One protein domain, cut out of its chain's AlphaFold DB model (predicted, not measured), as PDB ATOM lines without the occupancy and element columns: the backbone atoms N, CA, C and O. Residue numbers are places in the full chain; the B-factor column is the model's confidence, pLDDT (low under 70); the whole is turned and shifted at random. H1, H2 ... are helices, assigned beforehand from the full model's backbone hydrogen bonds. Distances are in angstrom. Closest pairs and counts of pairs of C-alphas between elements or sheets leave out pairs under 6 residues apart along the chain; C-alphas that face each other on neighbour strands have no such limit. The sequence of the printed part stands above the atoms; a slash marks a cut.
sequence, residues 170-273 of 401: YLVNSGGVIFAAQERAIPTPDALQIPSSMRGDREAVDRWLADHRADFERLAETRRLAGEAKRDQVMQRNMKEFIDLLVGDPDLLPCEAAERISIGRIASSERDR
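This is residues 170 to 273 of the 401 residues of the protein "CBS domain-containing protein" of Anaerolineae bacterium (UniProt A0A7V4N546). One long helix, H4, makes the length of a rod; short H1 and H2 pack on it, H3 turns off at one end, and H5 folds back slantwise from the other. The printed part has 104 residues, with five named helices, H1 to H5 in order, and no named strand: all helix. It is extended, with a radius of gyration of the C-alphas of 19.9 A and spans of 63 by 23 by 18 A.

H1 is residues 175 to 180, from C-alpha 175 at (4.920, -26.476, -14.001); H2 is 182 to 185. H3, 202 to 211, measures 14.3 A; H4, 213 to 248, 51.7 A; H5, 254 to 271, 25.6 A, ending at C-alpha 271 (-11.642, -40.318, -10.944).

H4, the hub, touches H1 with residues 227 to 231 alone (closest C-alphas Ile 178 and Gly 227, 6.3 A), at a steep tilt of 42 degrees, opposite ways. Its residues 223 to 227 alone touch H2 (closest C-alphas Gln 182 and Arg 223, 5.9 A). Its residues 238 to 246 touch residues 254 to 261 of H5 (closest C-alphas Phe 242 and Ala 257, 6.1 A), at a steep 54 degrees, opposite ways. H3 and H4 meet only through their link. Every O i to N i+4 pair is within hydrogen-bond range in H1, H3, H4 and H5; H2 is too short for one.

The printed part has no cut; the link H2 to H3 is long. Residues 266 to 273 stand free. Residues 170 to 185 and 262 to 272 are under pLDDT 70.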
ATOM      1  N   TYR A 170      -2.976 -22.899 -19.097       61.31
ATOM      2  CA  TYR A 170      -3.370 -24.306 -19.187       61.31
ATOM      3  C   TYR A 170      -2.663 -25.095 -20.312       61.31
ATOM      4  O   TYR A 170      -2.371 -26.286 -20.160       61.31
ATOM      5  N   LEU A 171      -2.397 -24.440 -21.446       60.31
ATOM      6  CA  LEU A 171      -1.727 -25.023 -22.610       60.31
ATOM      7  C   LEU A 171      -0.196 -24.993 -22.476       60.31
ATOM      8  O   LEU A 171       0.483 -25.841 -23.053       60.31
ATOM      9  N   VAL A 172       0.350 -24.035 -21.716       51.56
ATOM     10  CA  VAL A 172       1.799 -23.751 -21.664       51.56
ATOM     11  C   VAL A 172       2.468 -24.074 -20.328       51.56
ATOM     12  O   VAL A 172       3.693 -24.153 -20.257       51.56
ATOM     13  N   ASN A 173       1.692 -24.274 -19.267       53.72
ATOM     14  CA  ASN A 173       2.189 -24.380 -17.909       53.72
ATOM     15  C   ASN A 173       1.423 -25.450 -17.132       53.72
ATOM     16  O   ASN A 173       0.326 -25.275 -16.610       53.72
ATOM     17  N   SER A 174       2.076 -26.589 -16.989       49.66
ATOM     18  CA  SER A 174       1.766 -27.552 -15.941       49.66
ATOM     19  C   SER A 174       2.789 -27.483 -14.797       49.66
ATOM     20  O   SER A 174       2.723 -28.273 -13.860       49.66
ATOM     21  N   GLY A 175       3.725 -26.525 -14.840       39.41
ATOM     22  CA  GLY A 175       4.920 -26.476 -14.001       39.41
ATOM     23  C   GLY A 175       4.626 -26.341 -12.509       39.41
ATOM     24  O   GLY A 175       5.080 -27.173 -11.731       39.41
ATOM     25  N   GLY A 176       3.832 -25.351 -12.092       40.97
ATOM     26  CA  GLY A 176       3.626 -25.072 -10.661       40.97
ATOM     27  C   GLY A 176       3.049 -26.253  -9.867       40.97
ATOM     28  O   GLY A 176       3.472 -26.517  -8.745       40.97
ATOM     29  N   VAL A 177       2.134 -27.013 -10.475       47.12
ATOM     30  CA  VAL A 177       1.488 -28.177  -9.844       47.12
ATOM     31  C   VAL A 177       2.303 -29.460 -10.045       47.12
ATOM     32  O   VAL A 177       2.350 -30.291  -9.142       47.12
ATOM     33  N   ILE A 178       3.002 -29.623 -11.177       48.03
ATOM     34  CA  ILE A 178       3.856 -30.800 -11.425       48.03
ATOM     35  C   ILE A 178       5.099 -30.794 -10.530       48.03
ATOM     36  O   ILE A 178       5.458 -31.842  -9.997       48.03
ATOM     37  N   PHE A 179       5.730 -29.634 -10.306       46.12
ATOM     38  CA  PHE A 179       6.882 -29.537  -9.404       46.12
ATOM     39  C   PHE A 179       6.477 -29.713  -7.931       46.12
ATOM     40  O   PHE A 179       7.196 -30.364  -7.178       46.12
ATOM     41  N   ALA A 180       5.288 -29.244  -7.533       43.50
ATOM     42  CA  ALA A 180       4.744 -29.485  -6.192       43.50
ATOM     43  C   ALA A 180       4.309 -30.950  -5.954       43.50
ATOM     44  O   ALA A 180       4.201 -31.381  -4.808       43.50
ATOM     45  N   ALA A 181       4.080 -31.727  -7.017       54.41
ATOM     46  CA  ALA A 181       3.646 -33.125  -6.949       54.41
ATOM     47  C   ALA A 181       4.790 -34.149  -7.081       54.41
ATOM     48  O   ALA A 181       4.523 -35.349  -7.129       54.41
ATOM     49  N   GLN A 182       6.056 -33.717  -7.125       65.31
ATOM     50  CA  GLN A 182       7.202 -34.622  -7.297       65.31
ATOM     51  C   GLN A 182       7.296 -35.699  -6.207       65.31
ATOM     52  O   GLN A 182       7.653 -36.831  -6.515       65.31
ATOM     53  N   GLU A 183       6.912 -35.371  -4.970       61.38
ATOM     54  CA  GLU A 183       6.842 -36.331  -3.860       61.38
ATOM     55  C   GLU A 183       5.777 -37.414  -4.095       61.38
ATOM     56  O   GLU A 183       5.972 -38.562  -3.723       61.38
ATOM     57  N   ARG A 184       4.662 -37.077  -4.757       64.31
ATOM     58  CA  ARG A 184       3.624 -38.060  -5.112       64.31
ATOM     59  C   ARG A 184       4.051 -38.944  -6.280       64.31
ATOM     60  O   ARG A 184       3.670 -40.104  -6.334       64.31
ATOM     61  N   ALA A 185       4.806 -38.388  -7.228       68.50
ATOM     62  CA  ALA A 185       5.271 -39.122  -8.400       68.50
ATOM     63  C   ALA A 185       6.427 -40.079  -8.069       68.50
ATOM     64  O   ALA A 185       6.464 -41.196  -8.573       68.50
ATOM     65  N   ILE A 186       7.375 -39.631  -7.242       80.00
ATOM     66  CA  ILE A 186       8.499 -40.432  -6.754       80.00
ATOM     67  C   ILE A 186       8.621 -40.159  -5.251       80.00
ATOM     68  O   ILE A 186       9.257 -39.165  -4.879       80.00
ATOM     69  N   PRO A 187       8.028 -41.008  -4.392       80.69
ATOM     70  CA  PRO A 187       8.109 -40.874  -2.939       80.69
ATOM     71  C   PRO A 187       9.547 -40.885  -2.434       80.69
ATOM     72  O   PRO A 187      10.437 -41.469  -3.056       80.69
ATOM     73  N   THR A 188       9.789 -40.222  -1.305       85.56
ATOM     74  CA  THR A 188      11.088 -40.283  -0.635       85.56
ATOM     75  C   THR A 188      11.315 -41.713  -0.134       85.56
ATOM     76  O   THR A 188      10.511 -42.196   0.668       85.56
ATOM     77  N   PRO A 189      12.386 -42.399  -0.576       87.12
ATOM     78  CA  PRO A 189      12.696 -43.747  -0.111       87.12
ATOM     79  C   PRO A 189      12.850 -43.789   1.410       87.12
ATOM     80  O   PRO A 189      13.372 -42.837   1.987       87.12
ATOM     81  N   ASP A 190      12.489 -44.901   2.049       86.19
ATOM     82  CA  ASP A 190      12.563 -45.046   3.514       86.19
ATOM     83  C   ASP A 190      13.962 -44.751   4.075       86.19
ATOM     84  O   ASP A 190      14.100 -44.130   5.126       86.19
ATOM     85  N   ALA A 191      15.015 -45.110   3.332       87.19
ATOM     86  CA  ALA A 191      16.403 -44.819   3.695       87.19
ATOM     87  C   ALA A 191      16.734 -43.311   3.749       87.19
ATOM     88  O   ALA A 191      17.711 -42.923   4.382       87.19
ATOM     89  N   LEU A 192      15.931 -42.470   3.092       87.50
ATOM     90  CA  LEU A 192      16.054 -41.009   3.055       87.50
ATOM     91  C   LEU A 192      14.941 -40.305   3.844       87.50
ATOM     92  O   LEU A 192      14.761 -39.093   3.718       87.50
ATOM     93  N   GLN A 193      14.202 -41.032   4.682       86.81
ATOM     94  CA  GLN A 193      13.301 -40.423   5.654       86.81
ATOM     95  C   GLN A 193      14.064 -40.124   6.947       86.81
ATOM     96  O   GLN A 193      14.770 -40.976   7.485       86.81
ATOM     97  N   ILE A 194      13.909 -38.903   7.469       86.38
ATOM     98  CA  ILE A 194      14.567 -38.498   8.718       86.38
ATOM     99  C   ILE A 194      14.071 -39.403   9.861       86.38
ATOM    100  O   ILE A 194      12.859 -39.446  10.112       86.38
ATOM    101  N   PRO A 195      14.975 -40.072  10.603       88.19
ATOM    102  CA  PRO A 195      14.593 -40.929  11.716       88.19
ATOM    103  C   PRO A 195      13.766 -40.182  12.765       88.19
ATOM    104  O   PRO A 195      14.100 -39.070  13.184       88.19
ATOM    105  N   SER A 196      12.699 -40.816  13.249       87.12
ATOM    106  CA  SER A 196      11.808 -40.236  14.263       87.12
ATOM    107  C   SER A 196      12.529 -39.891  15.570       87.12
ATOM    108  O   SER A 196      12.139 -38.937  16.242       87.12
ATOM    109  N   SER A 197      13.613 -40.604  15.889       87.12
ATOM    110  CA  SER A 197      14.484 -40.356  17.043       87.12
ATOM    111  C   SER A 197      15.229 -39.018  16.994       87.12
ATOM    112  O   SER A 197      15.671 -38.547  18.036       87.12
ATOM    113  N   MET A 198      15.356 -38.395  15.817       82.19
ATOM    114  CA  MET A 198      16.040 -37.108  15.627       82.19
ATOM    115  C   MET A 198      15.070 -35.914  15.599       82.19
ATOM    116  O   MET A 198      15.485 -34.770  15.418       82.19
ATOM    117  N   ARG A 199      13.761 -36.143  15.772       79.25
ATOM    118  CA  ARG A 199      12.762 -35.063  15.758       79.25
ATOM    119  C   ARG A 199      12.982 -34.102  16.929       79.25
ATOM    120  O   ARG A 199      12.929 -34.500  18.085       79.25
ATOM    121  N   GLY A 200      13.164 -32.821  16.611       81.44
ATOM    122  CA  GLY A 200      13.394 -31.757  17.595       81.44
ATOM    123  C   GLY A 200      14.870 -31.479  17.898       81.44
ATOM    124  O   GLY A 200      15.162 -30.446  18.494       81.44
ATOM    125  N   ASP A 201      15.794 -32.326  17.431       87.81
ATOM    126  CA  ASP A 201      17.237 -32.085  17.496       87.81
ATOM    127  C   ASP A 201      17.745 -31.575  16.141       87.81
ATOM    128  O   ASP A 201      17.973 -32.329  15.194       87.81
ATOM    129  N   ARG A 202      17.911 -30.255  16.050       89.88
ATOM    130  CA  ARG A 202      18.326 -29.589  14.814       89.88
ATOM    131  C   ARG A 202      19.741 -29.980  14.378       89.88
ATOM    132  O   ARG A 202      19.959 -30.175  13.190       89.88
ATOM    133  N   GLU A 203      20.683 -30.125  15.308       91.19
ATOM    134  CA  GLU A 203      22.074 -30.457  14.966       91.19
ATOM    135  C   GLU A 203      22.219 -31.909  14.498       91.19
ATOM    136  O   GLU A 203      23.060 -32.213  13.646       91.19
ATOM    137  N   ALA A 204      21.417 -32.825  15.043       87.25
ATOM    138  CA  ALA A 204      21.347 -34.195  14.541       87.25
ATOM    139  C   ALA A 204      20.768 -34.246  13.120       87.25
ATOM    140  O   ALA A 204      21.339 -34.912  12.256       87.25
ATOM    141  N   VAL A 205      19.689 -33.498  12.859       86.50
ATOM    142  CA  VAL A 205      19.071 -33.413  11.526       86.50
ATOM    143  C   VAL A 205      20.020 -32.790  10.503       86.50
ATOM    144  O   VAL A 205      20.181 -33.344   9.419       86.50
ATOM    145  N   ASP A 206      20.691 -31.686  10.839       90.00
ATOM    146  CA  ASP A 206      21.610 -31.005   9.919       90.00
ATOM    147  C   ASP A 206      22.798 -31.906   9.532       90.00
ATOM    148  O   ASP A 206      23.183 -31.955   8.361       90.00
ATOM    149  N   ARG A 207      23.345 -32.676  10.486       92.38
ATOM    150  CA  ARG A 207      24.381 -33.687  10.201       92.38
ATOM    151  C   ARG A 207      23.854 -34.806   9.311       92.38
ATOM    152  O   ARG A 207      24.485 -35.126   8.310       92.38
ATOM    153  N   TRP A 208      22.681 -35.346   9.627       90.62
ATOM    154  CA  TRP A 208      22.066 -36.404   8.830       90.62
ATOM    155  C   TRP A 208      21.810 -35.951   7.382       90.62
ATOM    156  O   TRP A 208      22.142 -36.675   6.444       90.62
ATOM    157  N   LEU A 209      21.311 -34.728   7.176       89.19
ATOM    158  CA  LEU A 209      21.126 -34.140   5.843       89.19
ATOM    159  C   LEU A 209      22.455 -33.948   5.100       89.19
ATOM    160  O   LEU A 209      22.510 -34.133   3.885       89.19
ATOM    161  N   ALA A 210      23.524 -33.575   5.810       91.38
ATOM    162  CA  ALA A 210      24.851 -33.447   5.219       91.38
ATOM    163  C   ALA A 210      25.403 -34.805   4.759       91.38
ATOM    164  O   ALA A 210      25.888 -34.903   3.631       91.38
ATOM    165  N   ASP A 211      25.262 -35.843   5.587       94.25
ATOM    166  CA  ASP A 211      25.734 -37.201   5.296       94.25
ATOM    167  C   ASP A 211      24.998 -37.825   4.095       94.25
ATOM    168  O   ASP A 211      25.608 -38.526   3.290       94.25
ATOM    169  N   HIS A 212      23.709 -37.508   3.919       93.38
ATOM    170  CA  HIS A 212      22.861 -38.036   2.837       93.38
ATOM    171  C   HIS A 212      22.711 -37.072   1.649       93.38
ATOM    172  O   HIS A 212      21.900 -37.306   0.750       93.38
ATOM    173  N   ARG A 213      23.491 -35.981   1.600       91.31
ATOM    174  CA  ARG A 213      23.385 -34.948   0.552       91.31
ATOM    175  C   ARG A 213      23.418 -35.543  -0.856       91.31
ATOM    176  O   ARG A 213      22.581 -35.201  -1.684       91.31
ATOM    177  N   ALA A 214      24.374 -36.432  -1.120       91.94
ATOM    178  CA  ALA A 214      24.559 -37.016  -2.445       91.94
ATOM    179  C   ALA A 214      23.363 -37.887  -2.874       91.94
ATOM    180  O   ALA A 214      23.046 -37.966  -4.061       91.94
ATOM    181  N   ASP A 215      22.690 -38.540  -1.923       90.44
ATOM    182  CA  ASP A 215      21.468 -39.300  -2.184       90.44
ATOM    183  C   ASP A 215      20.283 -38.380  -2.491       90.44
ATOM    184  O   ASP A 215      19.553 -38.622  -3.454       90.44
ATOM    185  N   PHE A 216      20.131 -37.283  -1.742       87.50
ATOM    186  CA  PHE A 216      19.109 -36.270  -2.022       87.50
ATOM    187  C   PHE A 216      19.311 -35.584  -3.374       87.50
ATOM    188  O   PHE A 216      18.337 -35.353  -4.084       87.50
ATOM    189  N   GLU A 217      20.554 -35.303  -3.768       87.88
ATOM    190  CA  GLU A 217      20.872 -34.749  -5.091       87.88
ATOM    191  C   GLU A 217      20.463 -35.713  -6.217       87.88
ATOM    192  O   GLU A 217      19.830 -35.297  -7.190       87.88
ATOM    193  N   ARG A 218      20.735 -37.018  -6.064       89.56
ATOM    194  CA  ARG A 218      20.281 -38.046  -7.019       89.56
ATOM    195  C   ARG A 218      18.759 -38.150  -7.084       89.56
ATOM    196  O   ARG A 218      18.194 -38.249  -8.177       89.56
ATOM    197  N   LEU A 219      18.088 -38.129  -5.932       85.12
ATOM    198  CA  LEU A 219      16.626 -38.164  -5.861       85.12
ATOM    199  C   LEU A 219      16.012 -36.925  -6.528       85.12
ATOM    200  O   LEU A 219      15.069 -37.054  -7.308       85.12
ATOM    201  N   ALA A 220      16.571 -35.742  -6.269       83.00
ATOM    202  CA  ALA A 220      16.139 -34.488  -6.875       83.00
ATOM    203  C   ALA A 220      16.296 -34.511  -8.402       83.00
ATOM    204  O   ALA A 220      15.366 -34.132  -9.111       83.00
ATOM    205  N   GLU A 221      17.417 -35.022  -8.916       85.56
ATOM    206  CA  GLU A 221      17.632 -35.158 -10.359       85.56
ATOM    207  C   GLU A 221      16.654 -36.154 -10.996       85.56
ATOM    208  O   GLU A 221      16.054 -35.875 -12.035       85.56
ATOM    209  N   THR A 222      16.404 -37.284 -10.331       83.81
ATOM    210  CA  THR A 222      15.416 -38.274 -10.789       83.81
ATOM    211  C   THR A 222      14.015 -37.656 -10.852       83.81
ATOM    212  O   THR A 222      13.304 -37.803 -11.848       83.81
ATOM    213  N   ARG A 223      13.628 -36.896  -9.820       82.81
ATOM    214  CA  ARG A 223      12.363 -36.143  -9.772       82.81
ATOM    215  C   ARG A 223      12.285 -35.050 -10.829       82.81
ATOM    216  O   ARG A 223      11.211 -34.842 -11.392       82.81
ATOM    217  N   ARG A 224      13.395 -34.365 -11.123       80.62
ATOM    218  CA  ARG A 224      13.474 -33.353 -12.182       80.62
ATOM    219  C   ARG A 224      13.191 -33.982 -13.543       80.62
ATOM    220  O   ARG A 224      12.272 -33.532 -14.220       80.62
ATOM    221  N   LEU A 225      13.903 -35.053 -13.898       81.81
ATOM    222  CA  LEU A 225      13.732 -35.765 -15.170       81.81
ATOM    223  C   LEU A 225      12.319 -36.344 -15.324       81.81
ATOM    224  O   LEU A 225      11.687 -36.180 -16.367       81.81
ATOM    225  N   ALA A 226      11.790 -36.978 -14.273       77.06
ATOM    226  CA  ALA A 226      10.425 -37.496 -14.277       77.06
ATOM    227  C   ALA A 226       9.382 -36.371 -14.394       77.06
ATOM    228  O   ALA A 226       8.408 -36.499 -15.139       77.06
ATOM    229  N   GLY A 227       9.601 -35.253 -13.696       74.56
ATOM    230  CA  GLY A 227       8.759 -34.063 -13.770       74.56
ATOM    231  C   GLY A 227       8.751 -33.437 -15.165       74.56
ATOM    232  O   GLY A 227       7.681 -33.111 -15.672       74.56
ATOM    233  N   GLU A 228       9.912 -33.327 -15.813       73.50
ATOM    234  CA  GLU A 228      10.048 -32.837 -17.190       73.50
ATOM    235  C   GLU A 228       9.330 -33.746 -18.187       73.50
ATOM    236  O   GLU A 228       8.486 -33.270 -18.944       73.50
ATOM    237  N   ALA A 229       9.571 -35.057 -18.125       77.06
ATOM    238  CA  ALA A 229       8.894 -36.017 -18.991       77.06
ATOM    239  C   ALA A 229       7.367 -35.969 -18.809       77.06
ATOM    240  O   ALA A 229       6.614 -35.966 -19.786       77.06
ATOM    241  N   LYS A 230       6.889 -35.886 -17.560       72.75
ATOM    242  CA  LYS A 230       5.456 -35.794 -17.266       72.75
ATOM    243  C   LYS A 230       4.859 -34.475 -17.748       72.75
ATOM    244  O   LYS A 230       3.760 -34.481 -18.298       72.75
ATOM    245  N   ARG A 231       5.568 -33.356 -17.558       71.19
ATOM    246  CA  ARG A 231       5.176 -32.036 -18.068       71.19
ATOM    247  C   ARG A 231       5.007 -32.086 -19.580       71.19
ATOM    248  O   ARG A 231       3.947 -31.708 -20.065       71.19
ATOM    249  N   ASP A 232       5.993 -32.612 -20.295       72.75
ATOM    250  CA  ASP A 232       5.981 -32.654 -21.755       72.75
ATOM    251  C   ASP A 232       4.845 -33.544 -22.281       72.75
ATOM    252  O   ASP A 232       4.117 -33.140 -23.187       72.75
ATOM    253  N   GLN A 233       4.606 -34.705 -21.659       73.44
ATOM    254  CA  GLN A 233       3.452 -35.558 -21.979       73.44
ATOM    255  C   GLN A 233       2.114 -34.841 -21.763       73.44
ATOM    256  O   GLN A 233       1.213 -34.938 -22.599       73.44
ATOM    257  N   VAL A 234       1.966 -34.128 -20.642       72.50
ATOM    258  CA  VAL A 234       0.742 -33.376 -20.330       72.50
ATOM    259  C   VAL A 234       0.535 -32.248 -21.336       72.50
ATOM    260  O   VAL A 234      -0.564 -32.123 -21.868       72.50
ATOM    261  N   MET A 235       1.578 -31.475 -21.647       71.19
ATOM    262  CA  MET A 235       1.511 -30.406 -22.645       71.19
ATOM    263  C   MET A 235       1.127 -30.951 -24.024       71.19
ATOM    264  O   MET A 235       0.217 -30.420 -24.656       71.19
ATOM    265  N   GLN A 236       1.752 -32.043 -24.475       73.81
ATOM    266  CA  GLN A 236       1.429 -32.671 -25.761       73.81
ATOM    267  C   GLN A 236      -0.023 -33.148 -25.824       73.81
ATOM    268  O   GLN A 236      -0.716 -32.882 -26.807       73.81
ATOM    269  N   ARG A 237      -0.499 -33.826 -24.775       74.94
ATOM    270  CA  ARG A 237      -1.890 -34.282 -24.697       74.94
ATOM    271  C   ARG A 237      -2.863 -33.104 -24.714       74.94
ATOM    272  O   ARG A 237      -3.778 -33.108 -25.530       74.94
ATOM    273  N   ASN A 238      -2.638 -32.096 -23.868       73.75
ATOM    274  CA  ASN A 238      -3.491 -30.908 -23.794       73.75
ATOM    275  C   ASN A 238      -3.560 -30.205 -25.153       73.75
ATOM    276  O   ASN A 238      -4.643 -29.840 -25.598       73.75
ATOM    277  N   MET A 239      -2.421 -30.061 -25.835       75.56
ATOM    278  CA  MET A 239      -2.382 -29.446 -27.156       75.56
ATOM    279  C   MET A 239      -3.118 -30.265 -28.212       75.56
ATOM    280  O   MET A 239      -3.786 -29.682 -29.062       75.56
ATOM    281  N   LYS A 240      -3.027 -31.596 -28.161       77.31
ATOM    282  CA  LYS A 240      -3.766 -32.463 -29.079       77.31
ATOM    283  C   LYS A 240      -5.276 -32.319 -28.883       77.31
ATOM    284  O   LYS A 240      -5.972 -32.021 -29.843       77.31
ATOM    285  N   GLU A 241      -5.757 -32.461 -27.650       79.12
ATOM    286  CA  GLU A 241      -7.185 -32.315 -27.323       79.12
ATOM    287  C   GLU A 241      -7.706 -30.920 -27.689       79.12
ATOM    288  O   GLU A 241      -8.798 -30.775 -28.233       79.12
ATOM    289  N   PHE A 242      -6.894 -29.891 -27.455       80.62
ATOM    290  CA  PHE A 242      -7.198 -28.516 -27.830       80.62
ATOM    291  C   PHE A 242      -7.359 -28.333 -29.340       80.62
ATOM    292  O   PHE A 242      -8.345 -27.749 -29.787       80.62
ATOM    293  N   ILE A 243      -6.422 -28.862 -30.130       78.75
ATOM    294  CA  ILE A 243      -6.503 -28.819 -31.594       78.75
ATOM    295  C   ILE A 243      -7.720 -29.608 -32.084       78.75
ATOM    296  O   ILE A 243      -8.455 -29.104 -32.929       78.75
ATOM    297  N   ASP A 244      -7.964 -30.803 -31.541       78.06
ATOM    298  CA  ASP A 244      -9.096 -31.647 -31.931       78.06
ATOM    299  C   ASP A 244     -10.440 -30.930 -31.688       78.06
ATOM    300  O   ASP A 244     -11.315 -30.954 -32.554       78.06
ATOM    301  N   LEU A 245     -10.587 -30.225 -30.557       79.44
ATOM    302  CA  LEU A 245     -11.779 -29.422 -30.257       79.44
ATOM    303  C   LEU A 245     -11.966 -28.255 -31.233       79.44
ATOM    304  O   LEU A 245     -13.068 -28.069 -31.745       79.44
ATOM    305  N   LEU A 246     -10.908 -27.486 -31.511       80.38
ATOM    306  CA  LEU A 246     -10.984 -26.346 -32.433       80.38
ATOM    307  C   LEU A 246     -11.224 -26.767 -33.888       80.38
ATOM    308  O   LEU A 246     -11.852 -26.040 -34.651       80.38
ATOM    309  N   VAL A 247     -10.714 -27.931 -34.298       79.50
ATOM    310  CA  VAL A 247     -10.966 -28.485 -35.637       79.50
ATOM    311  C   VAL A 247     -12.386 -29.044 -35.742       79.50
ATOM    312  O   VAL A 247     -12.999 -28.947 -36.805       79.50
ATOM    313  N   GLY A 248     -12.900 -29.638 -34.663       75.19
ATOM    314  CA  GLY A 248     -14.238 -30.226 -34.620       75.19
ATOM    315  C   GLY A 248     -15.373 -29.201 -34.600       75.19
ATOM    316  O   GLY A 248     -16.476 -29.525 -35.041       75.19
ATOM    317  N   ASP A 249     -15.112 -27.985 -34.122       82.81
ATOM    318  CA  ASP A 249     -16.102 -26.916 -33.994       82.81
ATOM    319  C   ASP A 249     -15.503 -25.563 -34.437       82.81
ATOM    320  O   ASP A 249     -14.785 -24.923 -33.664       82.81
ATOM    321  N   PRO A 250     -15.779 -25.110 -35.677       76.25
ATOM    322  CA  PRO A 250     -15.253 -23.851 -36.212       76.25
ATOM    323  C   PRO A 250     -15.684 -22.602 -35.431       76.25
ATOM    324  O   PRO A 250     -15.007 -21.575 -35.513       76.25
ATOM    325  N   ASP A 251     -16.797 -22.687 -34.696       83.25
ATOM    326  CA  ASP A 251     -17.351 -21.583 -33.913       83.25
ATOM    327  C   ASP A 251     -16.824 -21.566 -32.463       83.25
ATOM    328  O   ASP A 251     -17.094 -20.615 -31.719       83.25
ATOM    329  N   LEU A 252     -16.041 -22.575 -32.068       82.31
ATOM    330  CA  LEU A 252     -15.456 -22.689 -30.737       82.31
ATOM    331  C   LEU A 252     -14.268 -21.741 -30.559       82.31
ATOM    332  O   LEU A 252     -13.338 -21.702 -31.373       82.31
ATOM    333  N   LEU A 253     -14.259 -21.003 -29.449       85.00
ATOM    334  CA  LEU A 253     -13.132 -20.146 -29.097       85.00
ATOM    335  C   LEU A 253     -12.031 -20.918 -28.346       85.00
ATOM    336  O   LEU A 253     -12.329 -21.824 -27.562       85.00
ATOM    337  N   PRO A 254     -10.753 -20.522 -28.497       81.56
ATOM    338  CA  PRO A 254      -9.634 -21.068 -27.728       81.56
ATOM    339  C   PRO A 254      -9.872 -21.117 -26.209       81.56
ATOM    340  O   PRO A 254      -9.662 -22.163 -25.595       81.56
ATOM    341  N   CYS A 255     -10.376 -20.054 -25.579       76.38
ATOM    342  CA  CYS A 255     -10.695 -20.094 -24.147       76.38
ATOM    343  C   CYS A 255     -11.768 -21.114 -23.764       76.38
ATOM    344  O   CYS A 255     -11.637 -21.740 -22.713       76.38
ATOM    345  N   GLU A 256     -12.791 -21.301 -24.600       79.31
ATOM    346  CA  GLU A 256     -13.882 -22.253 -24.368       79.31
ATOM    347  C   GLU A 256     -13.374 -23.691 -24.520       79.31
ATOM    348  O   GLU A 256     -13.701 -24.559 -23.710       79.31
ATOM    349  N   ALA A 257     -12.516 -23.945 -25.514       80.75
ATOM    350  CA  ALA A 257     -11.830 -25.223 -25.664       80.75
ATOM    351  C   ALA A 257     -10.941 -25.515 -24.442       80.75
ATOM    352  O   ALA A 257     -11.065 -26.572 -23.828       80.75
ATOM    353  N   ALA A 258     -10.096 -24.563 -24.032       76.25
ATOM    354  CA  ALA A 258      -9.233 -24.713 -22.860       76.25
ATOM    355  C   ALA A 258     -10.029 -24.917 -21.555       76.25
ATOM    356  O   ALA A 258      -9.632 -25.720 -20.706       76.25
ATOM    357  N   GLU A 259     -11.173 -24.243 -21.402       73.38
ATOM    358  CA  GLU A 259     -12.090 -24.415 -20.272       73.38
ATOM    359  C   GLU A 259     -12.713 -25.817 -20.260       73.38
ATOM    360  O   GLU A 259     -12.661 -26.493 -19.232       73.38
ATOM    361  N   ARG A 260     -13.212 -26.314 -21.402       76.19
ATOM    362  CA  ARG A 260     -13.758 -27.681 -21.520       76.19
ATOM    363  C   ARG A 260     -12.737 -28.744 -21.119       76.19
ATOM    364  O   ARG A 260     -13.076 -29.657 -20.366       76.19
ATOM    365  N   ILE A 261     -11.488 -28.612 -21.570       71.81
ATOM    366  CA  ILE A 261     -10.413 -29.550 -21.211       71.81
ATOM    367  C   ILE A 261     -10.061 -29.417 -19.717       71.81
ATOM    368  O   ILE A 261      -9.860 -30.415 -19.024       71.81
ATOM    369  N   SER A 262     -10.040 -28.194 -19.178       66.81
ATOM    370  CA  SER A 262      -9.801 -27.949 -17.748       66.81
ATOM    371  C   SER A 262     -10.871 -28.592 -16.859       66.81
ATOM    372  O   SER A 262     -10.526 -29.299 -15.911       66.81
ATOM    373  N   ILE A 263     -12.154 -28.409 -17.189       65.12
ATOM    374  CA  ILE A 263     -13.295 -29.003 -16.473       65.12
ATOM    375  C   ILE A 263     -13.269 -30.529 -16.596       65.12
ATOM    376  O   ILE A 263     -13.381 -31.231 -15.588       65.12
ATOM    377  N   GLY A 264     -13.048 -31.051 -17.808       62.84
ATOM    378  CA  GLY A 264     -12.887 -32.485 -18.047       62.84
ATOM    379  C   GLY A 264     -11.771 -33.095 -17.196       62.84
ATOM    380  O   GLY A 264     -11.921 -34.206 -16.690       62.84
ATOM    381  N   ARG A 265     -10.693 -32.340 -16.948       62.28
ATOM    382  CA  ARG A 265      -9.585 -32.762 -16.088       62.28
ATOM    383  C   ARG A 265      -9.900 -32.695 -14.602       62.28
ATOM    384  O   ARG A 265      -9.442 -33.564 -13.876       62.28
ATOM    385  N   ILE A 266     -10.636 -31.696 -14.116       54.50
ATOM    386  CA  ILE A 266     -11.078 -31.702 -12.710       54.50
ATOM    387  C   ILE A 266     -11.919 -32.959 -12.482       54.50
ATOM    388  O   ILE A 266     -11.613 -33.743 -11.587       54.50
ATOM    389  N   ALA A 267     -12.861 -33.228 -13.390       52.06
ATOM    390  CA  ALA A 267     -13.667 -34.441 -13.367       52.06
ATOM    391  C   ALA A 267     -12.837 -35.735 -13.507       52.06
ATOM    392  O   ALA A 267     -13.176 -36.730 -12.874       52.06
ATOM    393  N   SER A 268     -11.749 -35.750 -14.291       54.22
ATOM    394  CA  SER A 268     -10.870 -36.926 -14.423       54.22
ATOM    395  C   SER A 268      -9.913 -37.099 -13.240       54.22
ATOM    396  O   SER A 268      -9.697 -38.216 -12.800       54.22
ATOM    397  N   SER A 269      -9.366 -36.015 -12.688       54.78
ATOM    398  CA  SER A 269      -8.506 -36.053 -11.498       54.78
ATOM    399  C   SER A 269      -9.278 -36.496 -10.261       54.78
ATOM    400  O   SER A 269      -8.697 -37.108  -9.377       54.78
ATOM    401  N   GLU A 270     -10.592 -36.250 -10.227       55.72
ATOM    402  CA  GLU A 270     -11.499 -36.821  -9.230       55.72
ATOM    403  C   GLU A 270     -11.727 -38.330  -9.445       55.72
ATOM    404  O   GLU A 270     -11.959 -39.036  -8.469       55.72
ATOM    405  N   ARG A 271     -11.599 -38.860 -10.678       55.53
ATOM    406  CA  ARG A 271     -11.642 -40.318 -10.944       55.53
ATOM    407  C   ARG A 271     -10.375 -41.045 -10.497       55.53
ATOM    408  O   ARG A 271     -10.470 -42.202 -10.109       55.53
ATOM    409  N   ASP A 272      -9.226 -40.371 -10.529       67.81
ATOM    410  CA  ASP A 272      -7.931 -40.942 -10.125       67.81
ATOM    411  C   ASP A 272      -7.679 -40.847  -8.607       67.81
ATOM    412  O   ASP A 272      -6.620 -41.253  -8.126       67.81
ATOM    413  N   ARG A 273      -8.618 -40.284  -7.832       79.50
ATOM    414  CA  ARG A 273      -8.486 -40.226  -6.374       79.50
ATOM    415  C   ARG A 273      -8.649 -41.605  -5.771       79.50
ATOM    416  O   ARG A 273      -9.555 -42.366  -6.120       79.50
TER     417      ARG A 273